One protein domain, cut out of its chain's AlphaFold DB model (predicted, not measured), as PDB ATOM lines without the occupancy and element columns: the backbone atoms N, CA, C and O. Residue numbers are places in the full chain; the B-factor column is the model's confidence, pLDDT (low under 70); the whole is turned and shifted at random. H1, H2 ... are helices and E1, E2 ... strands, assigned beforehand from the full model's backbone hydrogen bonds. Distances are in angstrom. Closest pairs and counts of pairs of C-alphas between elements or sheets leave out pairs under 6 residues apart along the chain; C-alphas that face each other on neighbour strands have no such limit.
ATOM      1  N   GLU A  15     317.566 278.550 272.991       96.31
ATOM      2  CA  GLU A  15     318.153 279.071 271.754       96.31
ATOM      3  C   GLU A  15     318.465 277.932 270.778       96.31
ATOM      4  O   GLU A  15     318.153 278.014 269.587       96.31
ATOM      5  N   GLN A  16     319.029 276.829 271.286       97.31
ATOM      6  CA  GLN A  16     319.307 275.649 270.476       97.31
ATOM      7  C   GLN A  16     318.003 274.962 270.029       97.31
ATOM      8  O   GLN A  16     317.923 274.494 268.890       97.31
ATOM      9  N   ALA A  17     316.975 274.923 270.881       95.75
ATOM     10  CA  ALA A  17     315.663 274.375 270.546       95.75
ATOM     11  C   ALA A  17     315.000 275.162 269.408       95.75
ATOM     12  O   ALA A  17     314.563 274.562 268.422       95.75
ATOM     13  N   LEU A  18     315.000 276.496 269.497       96.06
ATOM     14  CA  LEU A  18     314.459 277.376 268.465       96.06
ATOM     15  C   LEU A  18     315.206 277.218 267.139       96.06
ATOM     16  O   LEU A  18     314.576 276.977 266.109       96.06
ATOM     17  N   ALA A  19     316.541 277.252 267.162       97.19
ATOM     18  CA  ALA A  19     317.349 277.069 265.958       97.19
ATOM     19  C   ALA A  19     317.066 275.716 265.274       97.19
ATOM     20  O   ALA A  19     316.914 275.644 264.050       97.19
ATOM     21  N   ARG A  20     316.929 274.636 266.057       97.19
ATOM     22  CA  ARG A  20     316.577 273.304 265.540       97.19
ATOM     23  C   ARG A  20     315.155 273.252 264.985       97.19
ATOM     24  O   ARG A  20     314.944 272.621 263.948       97.19
ATOM     25  N   ALA A  21     314.193 273.902 265.638       96.00
ATOM     26  CA  ALA A  21     312.814 273.984 265.161       96.00
ATOM     27  C   ALA A  21     312.739 274.705 263.810       96.00
ATOM     28  O   ALA A  21     312.140 274.188 262.862       96.00
ATOM     29  N   GLU A  22     313.423 275.841 263.676       96.00
ATOM     30  CA  GLU A  22     313.510 276.578 262.418       96.00
ATOM     31  C   GLU A  22     314.174 275.752 261.317       96.00
ATOM     32  O   GLU A  22     313.616 275.625 260.223       96.00
ATOM     33  N   GLN A  23     315.329 275.143 261.600       96.62
ATOM     34  CA  GLN A  23     316.037 274.297 260.640       96.62
ATOM     35  C   GLN A  23     315.156 273.136 260.165       96.62
ATOM     36  O   GLN A  23     315.045 272.896 258.960       96.62
ATOM     37  N   ARG A  24     314.486 272.439 261.091       95.00
ATOM     38  CA  ARG A  24     313.559 271.349 260.761       95.00
ATOM     39  C   ARG A  24     312.384 271.841 259.921       95.00
ATOM     40  O   ARG A  24     312.011 271.160 258.970       95.00
ATOM     41  N   SER A  25     311.808 272.997 260.250       93.44
ATOM     42  CA  SER A  25     310.680 273.561 259.498       93.44
ATOM     43  C   SER A  25     311.065 273.863 258.046       93.44
ATOM     44  O   SER A  25     310.343 273.468 257.133       93.44
ATOM     45  N   LYS A  26     312.248 274.454 257.824       94.38
ATOM     46  CA  LYS A  26     312.811 274.726 256.490       94.38
ATOM     47  C   LYS A  26     313.075 273.442 255.714       94.38
ATOM     48  O   LYS A  26     312.742 273.363 254.540       94.38
ATOM     49  N   ALA A  27     313.590 272.408 256.376       94.56
ATOM     50  CA  ALA A  27     313.830 271.110 255.747       94.56
ATOM     51  C   ALA A  27     312.545 270.370 255.314       94.56
ATOM     52  O   ALA A  27     312.635 269.432 254.527       94.56
ATOM     53  N   ARG A  28     311.361 270.762 255.814       90.81
ATOM     54  CA  ARG A  28     310.058 270.226 255.371       90.81
ATOM     55  C   ARG A  28     309.475 270.965 254.162       90.81
ATOM     56  O   ARG A  28     308.415 270.560 253.689       90.81
ATOM     57  N   GLU A  29     310.119 272.027 253.672       94.88
ATOM     58  CA  GLU A  29     309.697 272.670 252.428       94.88
ATOM     59  C   GLU A  29     309.762 271.653 251.281       94.88
ATOM     60  O   GLU A  29     310.774 270.983 251.074       94.88
ATOM     61  N   THR A  30     308.651 271.483 250.573       95.38
ATOM     62  CA  THR A  30     308.535 270.464 249.530       95.38
ATOM     63  C   THR A  30     307.563 270.891 248.442       95.38
ATOM     64  O   THR A  30     306.701 271.747 248.650       95.38
ATOM     65  N   CYS A  31     307.708 270.282 247.272       95.50
ATOM     66  CA  CYS A  31     306.823 270.467 246.140       95.50
ATOM     67  C   CYS A  31     306.475 269.102 245.548       95.50
ATOM     68  O   CYS A  31     307.353 268.252 245.387       95.50
ATOM     69  N   TYR A  32     305.201 268.888 245.234       94.25
ATOM     70  CA  TYR A  32     304.743 267.678 244.564       94.25
ATOM     71  C   TYR A  32     303.527 267.959 243.684       94.25
ATOM     72  O   TYR A  32     302.747 268.875 243.936       94.25
ATOM     73  N   THR A  33     303.336 267.136 242.658       96.56
ATOM     74  CA  THR A  33     302.138 267.170 241.816       96.56
ATOM     75  C   THR A  33     301.062 266.279 242.429       96.56
ATOM     76  O   THR A  33     301.318 265.117 242.744       96.56
ATOM     77  N   ASN A  34     299.860 266.812 242.627       93.00
ATOM     78  CA  ASN A  34     298.734 266.033 243.141       93.00
ATOM     79  C   ASN A  34     298.071 265.180 242.035       93.00
ATOM     80  O   ASN A  34     298.450 265.220 240.864       93.00
ATOM     81  N   THR A  35     297.032 264.423 242.393       95.25
ATOM     82  CA  THR A  35     296.308 263.536 241.463       95.25
ATOM     83  C   THR A  35     295.562 264.267 240.344       95.25
ATOM     84  O   THR A  35     295.207 263.639 239.351       95.25
ATOM     85  N   THR A  36     295.338 265.579 240.469       96.12
ATOM     86  CA  THR A  36     294.693 266.410 239.441       96.12
ATOM     87  C   THR A  36     295.703 267.123 238.539       96.12
ATOM     88  O   THR A  36     295.311 267.983 237.756       96.12
ATOM     89  N   GLY A  37     297.002 266.823 238.659       95.75
ATOM     90  CA  GLY A  37     298.057 267.468 237.872       95.75
ATOM     91  C   GLY A  37     298.442 268.872 238.355       95.75
ATOM     92  O   GLY A  37     299.203 269.558 237.680       95.75
ATOM     93  N   GLN A  38     297.936 269.314 239.510       95.75
ATOM     94  CA  GLN A  38     298.298 270.602 240.095       95.75
ATOM     95  C   GLN A  38     299.592 270.467 240.900       95.75
ATOM     96  O   GLN A  38     299.736 269.564 241.726       95.75
ATOM     97  N   GLU A  39     300.514 271.404 240.698       96.69
ATOM     98  CA  GLU A  39     301.720 271.531 241.507       96.69
ATOM     99  C   GLU A  39     301.394 272.182 242.863       96.69
ATOM    100  O   GLU A  39     300.833 273.280 242.933       96.69
ATOM    101  N   ILE A  40     301.724 271.487 243.949       95.19
ATOM    102  CA  ILE A  40     301.489 271.916 245.327       95.19
ATOM    103  C   ILE A  40     302.827 272.226 245.983       95.19
ATOM    104  O   ILE A  40     303.690 271.357 246.077       95.19
ATOM    105  N   HIS A  41     302.959 273.447 246.501       95.12
ATOM    106  CA  HIS A  41     304.137 273.915 247.230       95.12
ATOM    107  C   HIS A  41     303.821 274.043 248.718       95.12
ATOM    108  O   HIS A  41     302.990 274.862 249.116       95.12
ATOM    109  N   TRP A  42     304.515 273.271 249.544       94.44
ATOM    110  CA  TRP A  42     304.456 273.359 250.998       94.44
ATOM    111  C   TRP A  42     305.642 274.147 251.512       94.44
ATOM    112  O   TRP A  42     306.781 273.747 251.303       94.44
ATOM    113  N   LYS A  43     305.368 275.251 252.212       94.62
ATOM    114  CA  LYS A  43     306.398 276.121 252.783       94.62
ATOM    115  C   LYS A  43     306.126 276.382 254.259       94.62
ATOM    116  O   LYS A  43     304.979 276.691 254.602       94.62
ATOM    117  N   PRO A  44     307.146 276.323 255.128       94.75
ATOM    118  CA  PRO A  44     306.984 276.735 256.514       94.75
ATOM    119  C   PRO A  44     306.661 278.230 256.569       94.75
ATOM    120  O   PRO A  44     307.310 279.050 255.921       94.75
ATOM    121  N   LYS A  45     305.638 278.593 257.346       94.44
ATOM    122  CA  LYS A  45     305.259 280.000 257.545       94.44
ATOM    123  C   LYS A  45     306.000 280.630 258.713       94.44
ATOM    124  O   LYS A  45     306.521 281.730 258.571       94.44
ATOM    125  N   ARG A  46     306.021 279.950 259.860       94.31
ATOM    126  CA  ARG A  46     306.699 280.397 261.079       94.31
ATOM    127  C   ARG A  46     306.771 279.272 262.102       94.31
ATOM    128  O   ARG A  46     305.935 278.373 262.081       94.31
ATOM    129  N   VAL A  47     307.707 279.396 263.035       94.44
ATOM    130  CA  VAL A  47     307.601 278.760 264.351       94.44
ATOM    131  C   VAL A  47     306.728 279.678 265.214       94.44
ATOM    132  O   VAL A  47     306.953 280.891 265.252       94.44
ATOM    133  N   VAL A  48     305.663 279.133 265.802       91.56
ATOM    134  CA  VAL A  48     304.717 279.908 266.626       91.56
ATOM    135  C   VAL A  48     305.198 279.971 268.070       91.56
ATOM    136  O   VAL A  48     305.165 281.041 268.670       91.56
ATOM    137  N   ASP A  49     305.674 278.839 268.587       89.50
ATOM    138  CA  ASP A  49     306.083 278.667 269.974       89.50
ATOM    139  C   ASP A  49     307.180 277.595 270.077       89.50
ATOM    140  O   ASP A  49     307.230 276.661 269.270       89.50
ATOM    141  N   VAL A  50     308.059 277.747 271.065       91.06
ATOM    142  CA  VAL A  50     309.059 276.759 271.475       91.06
ATOM    143  C   VAL A  50     309.069 276.750 272.993       91.06
ATOM    144  O   VAL A  50     309.471 277.721 273.625       91.06
ATOM    145  N   SER A  51     308.644 275.631 273.562       89.38
ATOM    146  CA  SER A  51     308.548 275.445 275.002       89.38
ATOM    147  C   SER A  51     309.221 274.139 275.402       89.38
ATOM    148  O   SER A  51     309.226 273.167 274.644       89.38
ATOM    149  N   ARG A  52     309.810 274.123 276.599       88.56
ATOM    150  CA  ARG A  52     310.326 272.890 277.195       88.56
ATOM    151  C   ARG A  52     309.152 271.988 277.558       88.56
ATOM    152  O   ARG A  52     308.131 272.468 278.046       88.56
ATOM    153  N   ILE A  53     309.327 270.690 277.338       86.56
ATOM    154  CA  ILE A  53     308.437 269.684 277.916       86.56
ATOM    155  C   ILE A  53     308.486 269.796 279.442       86.56
ATOM    156  O   ILE A  53     309.548 270.044 280.011       86.56
ATOM    157  N   LEU A  54     307.328 269.661 280.091       80.88
ATOM    158  CA  LEU A  54     307.219 269.769 281.552       80.88
ATOM    159  C   LEU A  54     307.826 268.557 282.263       80.88
ATOM    160  O   LEU A  54     308.217 268.648 283.423       80.88
ATOM    161  N   SER A  55     307.891 267.432 281.553       81.44
ATOM    162  CA  SER A  55     308.488 266.196 282.026       81.44
ATOM    163  C   SER A  55     309.879 266.005 281.434       81.44
ATOM    164  O   SER A  55     310.070 266.129 280.223       81.44
ATOM    165  N   ASP A  56     310.834 265.624 282.280       77.69
ATOM    166  CA  ASP A  56     312.181 265.226 281.858       77.69
ATOM    167  C   ASP A  56     312.191 263.836 281.185       77.69
ATOM    168  O   ASP A  56     313.163 263.448 280.529       77.69
ATOM    169  N   THR A  57     311.099 263.082 281.332       77.75
ATOM    170  CA  THR A  57     310.871 261.760 280.740       77.75
ATOM    171  C   THR A  57     309.670 261.780 279.796       77.75
ATOM    172  O   THR A  57     308.743 262.576 279.942       77.75
ATOM    173  N   MET A  58     309.665 260.886 278.808       76.81
ATOM    174  CA  MET A  58     308.548 260.727 277.870       76.81
ATOM    175  C   MET A  58     307.717 259.504 278.262       76.81
ATOM    176  O   MET A  58     307.633 258.530 277.514       76.81
ATOM    177  N   ASP A  59     307.186 259.549 279.480       82.00
ATOM    178  CA  ASP A  59     306.348 258.490 280.034       82.00
ATOM    179  C   ASP A  59     304.914 258.583 279.489       82.00
ATOM    180  O   ASP A  59     304.502 259.602 278.923       82.00
ATOM    181  N   ASP A  60     304.141 257.506 279.640       83.12
ATOM    182  CA  ASP A  60     302.729 257.507 279.254       83.12
ATOM    183  C   ASP A  60     301.954 258.571 280.047       83.12
ATOM    184  O   ASP A  60     302.092 258.684 281.266       83.12
ATOM    185  N   GLY A  61     301.162 259.377 279.340       81.12
ATOM    186  CA  GLY A  61     300.457 260.523 279.917       81.12
ATOM    187  C   GLY A  61     301.313 261.768 280.191       81.12
ATOM    188  O   GLY A  61     300.793 262.715 280.778       81.12
ATOM    189  N   ALA A  62     302.587 261.813 279.776       84.19
ATOM    190  CA  ALA A  62     303.423 263.003 279.952       84.19
ATOM    191  C   ALA A  62     302.867 264.226 279.196       84.19
ATOM    192  O   ALA A  62     302.522 264.159 278.013       84.19
ATOM    193  N   GLU A  63     302.830 265.376 279.873       81.81
ATOM    194  CA  GLU A  63     302.389 266.638 279.280       81.81
ATOM    195  C   GLU A  63     303.438 267.171 278.291       81.81
ATOM    196  O   GLU A  63     304.534 267.591 278.672       81.81
ATOM    197  N   LEU A  64     303.096 267.163 276.998       81.38
ATOM    198  CA  LEU A  64     303.986 267.630 275.927       81.38
ATOM    199  C   LEU A  64     303.939 269.149 275.732       81.38
ATOM    200  O   LEU A  64     304.943 269.762 275.375       81.38
ATOM    201  N   TYR A  65     302.762 269.743 275.913       78.12
ATOM    202  CA  TYR A  65     302.512 271.157 275.676       78.12
ATOM    203  C   TYR A  65     301.377 271.638 276.574       78.12
ATOM    204  O   TYR A  65     300.316 271.016 276.617       78.12
ATOM    205  N   ALA A  66     301.587 272.766 277.246       78.56
ATOM    206  CA  ALA A  66     300.561 273.445 278.019       78.56
ATOM    207  C   ALA A  66     300.564 274.929 277.655       78.56
ATOM    208  O   ALA A  66     301.612 275.576 277.625       78.56
ATOM    209  N   ARG A  67     299.377 275.487 277.406       76.88
ATOM    210  CA  ARG A  67     299.195 276.915 277.147       76.88
ATOM    211  C   ARG A  67     298.370 277.534 278.260       76.88
ATOM    212  O   ARG A  67     297.273 277.074 278.560       76.88
ATOM    213  N   HIS A  68     298.873 278.629 278.814       81.38
ATOM    214  CA  HIS A  68     298.131 279.448 279.761       81.38
ATOM    215  C   HIS A  68     297.400 280.561 279.006       81.38
ATOM    216  O   HIS A  68     297.959 281.194 278.108       81.38
ATOM    217  N   PHE A  69     296.151 280.817 279.373       88.81
ATOM    218  CA  PHE A  69     295.351 281.907 278.827       88.81
ATOM    219  C   PHE A  69     294.512 282.524 279.947       88.81
ATOM    220  O   PHE A  69     294.136 281.859 280.907       88.81
ATOM    221  N   THR A  70     294.248 283.823 279.844       92.50
ATOM    222  CA  THR A  70     293.609 284.603 280.916       92.50
ATOM    223  C   THR A  70     292.090 284.680 280.789       92.50
ATOM    224  O   THR A  70     291.413 284.984 281.766       92.50
ATOM    225  N   ASN A  71     291.545 284.408 279.601       94.44
ATOM    226  CA  ASN A  71     290.117 284.471 279.319       94.44
ATOM    227  C   ASN A  71     289.637 283.142 278.722       94.44
ATOM    228  O   ASN A  71     289.905 282.834 277.560       94.44
ATOM    229  N   TYR A  72     288.918 282.367 279.533       92.75
ATOM    230  CA  TYR A  72     288.387 281.068 279.130       92.75
ATOM    231  C   TYR A  72     287.264 281.179 278.092       92.75
ATOM    232  O   TYR A  72     287.196 280.347 277.194       92.75
ATOM    233  N   ASP A  73     286.423 282.216 278.154       93.94
ATOM    234  CA  ASP A  73     285.368 282.424 277.155       93.94
ATOM    235  C   ASP A  73     285.956 282.698 275.766       93.94
ATOM    236  O   ASP A  73     285.471 282.155 274.775       93.94
ATOM    237  N   ALA A  74     287.045 283.469 275.697       91.75
ATOM    238  CA  ALA A  74     287.768 283.707 274.449       91.75
ATOM    239  C   ALA A  74     288.424 282.426 273.906       91.75
ATOM    240  O   ALA A  74     288.347 282.165 272.708       91.75
ATOM    241  N   TYR A  75     289.032 281.606 274.773       91.19
ATOM    242  CA  TYR A  75     289.570 280.305 274.361       91.19
ATOM    243  C   TYR A  75     288.466 279.377 273.839       91.19
ATOM    244  O   TYR A  75     288.614 278.797 272.767       91.19
ATOM    245  N   ARG A  76     287.331 279.295 274.544       92.06
ATOM    246  CA  ARG A  76     286.176 278.488 274.131       92.06
ATOM    247  C   ARG A  76     285.634 278.917 272.765       92.06
ATOM    248  O   ARG A  76     285.271 278.063 271.970       92.06
ATOM    249  N   ALA A  77     285.598 280.223 272.495       92.75
ATOM    250  CA  ALA A  77     285.162 280.761 271.207       92.75
ATOM    251  C   ALA A  77     286.139 280.454 270.056       92.75
ATOM    252  O   ALA A  77     285.715 280.384 268.908       92.75
ATOM    253  N   PHE A  78     287.424 280.260 270.359       89.00
ATOM    254  CA  PHE A  78     288.459 279.900 269.390       89.00
ATOM    255  C   PHE A  78     288.537 278.385 269.126       89.00
ATOM    256  O   PHE A  78     288.738 277.983 267.986       89.00
ATOM    257  N   GLU A  79     288.394 277.547 270.157       90.31
ATOM    258  CA  GLU A  79     288.635 276.097 270.102       90.31
ATOM    259  C   GLU A  79     287.458 275.326 269.467       90.31
ATOM    260  O   GLU A  79     286.390 275.223 270.087       90.31
ATOM    261  N   PRO A  80     287.629 274.714 268.279       88.88
ATOM    262  CA  PRO A  80     286.547 273.995 267.606       88.88
ATOM    263  C   PRO A  80     285.963 272.840 268.425       88.88
ATOM    264  O   PRO A  80     284.757 272.590 268.363       88.88
ATOM    265  N   LEU A  81     286.772 272.158 269.244       87.31
ATOM    266  CA  LEU A  81     286.286 271.074 270.108       87.31
ATOM    267  C   LEU A  81     285.399 271.559 271.261       87.31
ATOM    268  O   LEU A  81     284.708 270.755 271.886       87.31
ATOM    269  N   LEU A  82     285.386 272.864 271.529       89.88
ATOM    270  CA  LEU A  82     284.529 273.490 272.529       89.88
ATOM    271  C   LEU A  82     283.416 274.351 271.907       89.88
ATOM    272  O   LEU A  82     282.780 275.140 272.611       89.88
ATOM    273  N   GLY A  83     283.150 274.177 270.608       87.94
ATOM    274  CA  GLY A  83     282.098 274.888 269.878       87.94
ATOM    275  C   GLY A  83     282.519 276.250 269.321       87.94
ATOM    276  O   GLY A  83     281.654 277.008 268.887       87.94
TER     277      GLY A  83
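Overview. This is residues 15 to 83 of the 87 residues of an uncharacterized protein of Sorangium cellulosum (UniProt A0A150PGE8). A small two-stranded hairpin, E1 and E2, sits at one end of an open, extended chain, with H1 leading into it and a long unnamed stretch, residues 43 to 71, running back past H1. Residues 56 to 61 stick out as a loop, and residues 68 to 83, with the short helix H2, stick out too. The printed part has 69 residues, in the order H1, E1, E2, H2; the sheet is antiparallel, and the class is mixed, with 28 residues in named elements, under half. It is extended, radius of gyration of the C-alphas 17.5 A, spanning 45 by 35 by 25 A.

Arrangement. E1, residues 30 to 33, and E2, residues 39 to 42, form a hairpin, antiparallel at 158 degrees. N 40 and O 32 are 2.8 A apart, within hydrogen-bond range. H1, residues 15 to 27, is apart from E2 and from H2, residues 72 to 78. In both helices every O i to N i+4 pair is within hydrogen-bond range.

Along the chain. H1 spans 18.4 A from C-alpha 15 at (318.153, 279.071, 271.754). E1 spans 10.5 A, E2 10.0 A. H2 spans 9.8 A, ending at C-alpha 78 (288.459, 279.900, 269.390).

Size, cuts and confidence. The farthest C-alphas, Gly 37 and Thr 70, are 46.5 A apart. The link E2 to H2 is long, 29 residues. The printed part has no cut, and no printed residue is under 70 in pLDDT.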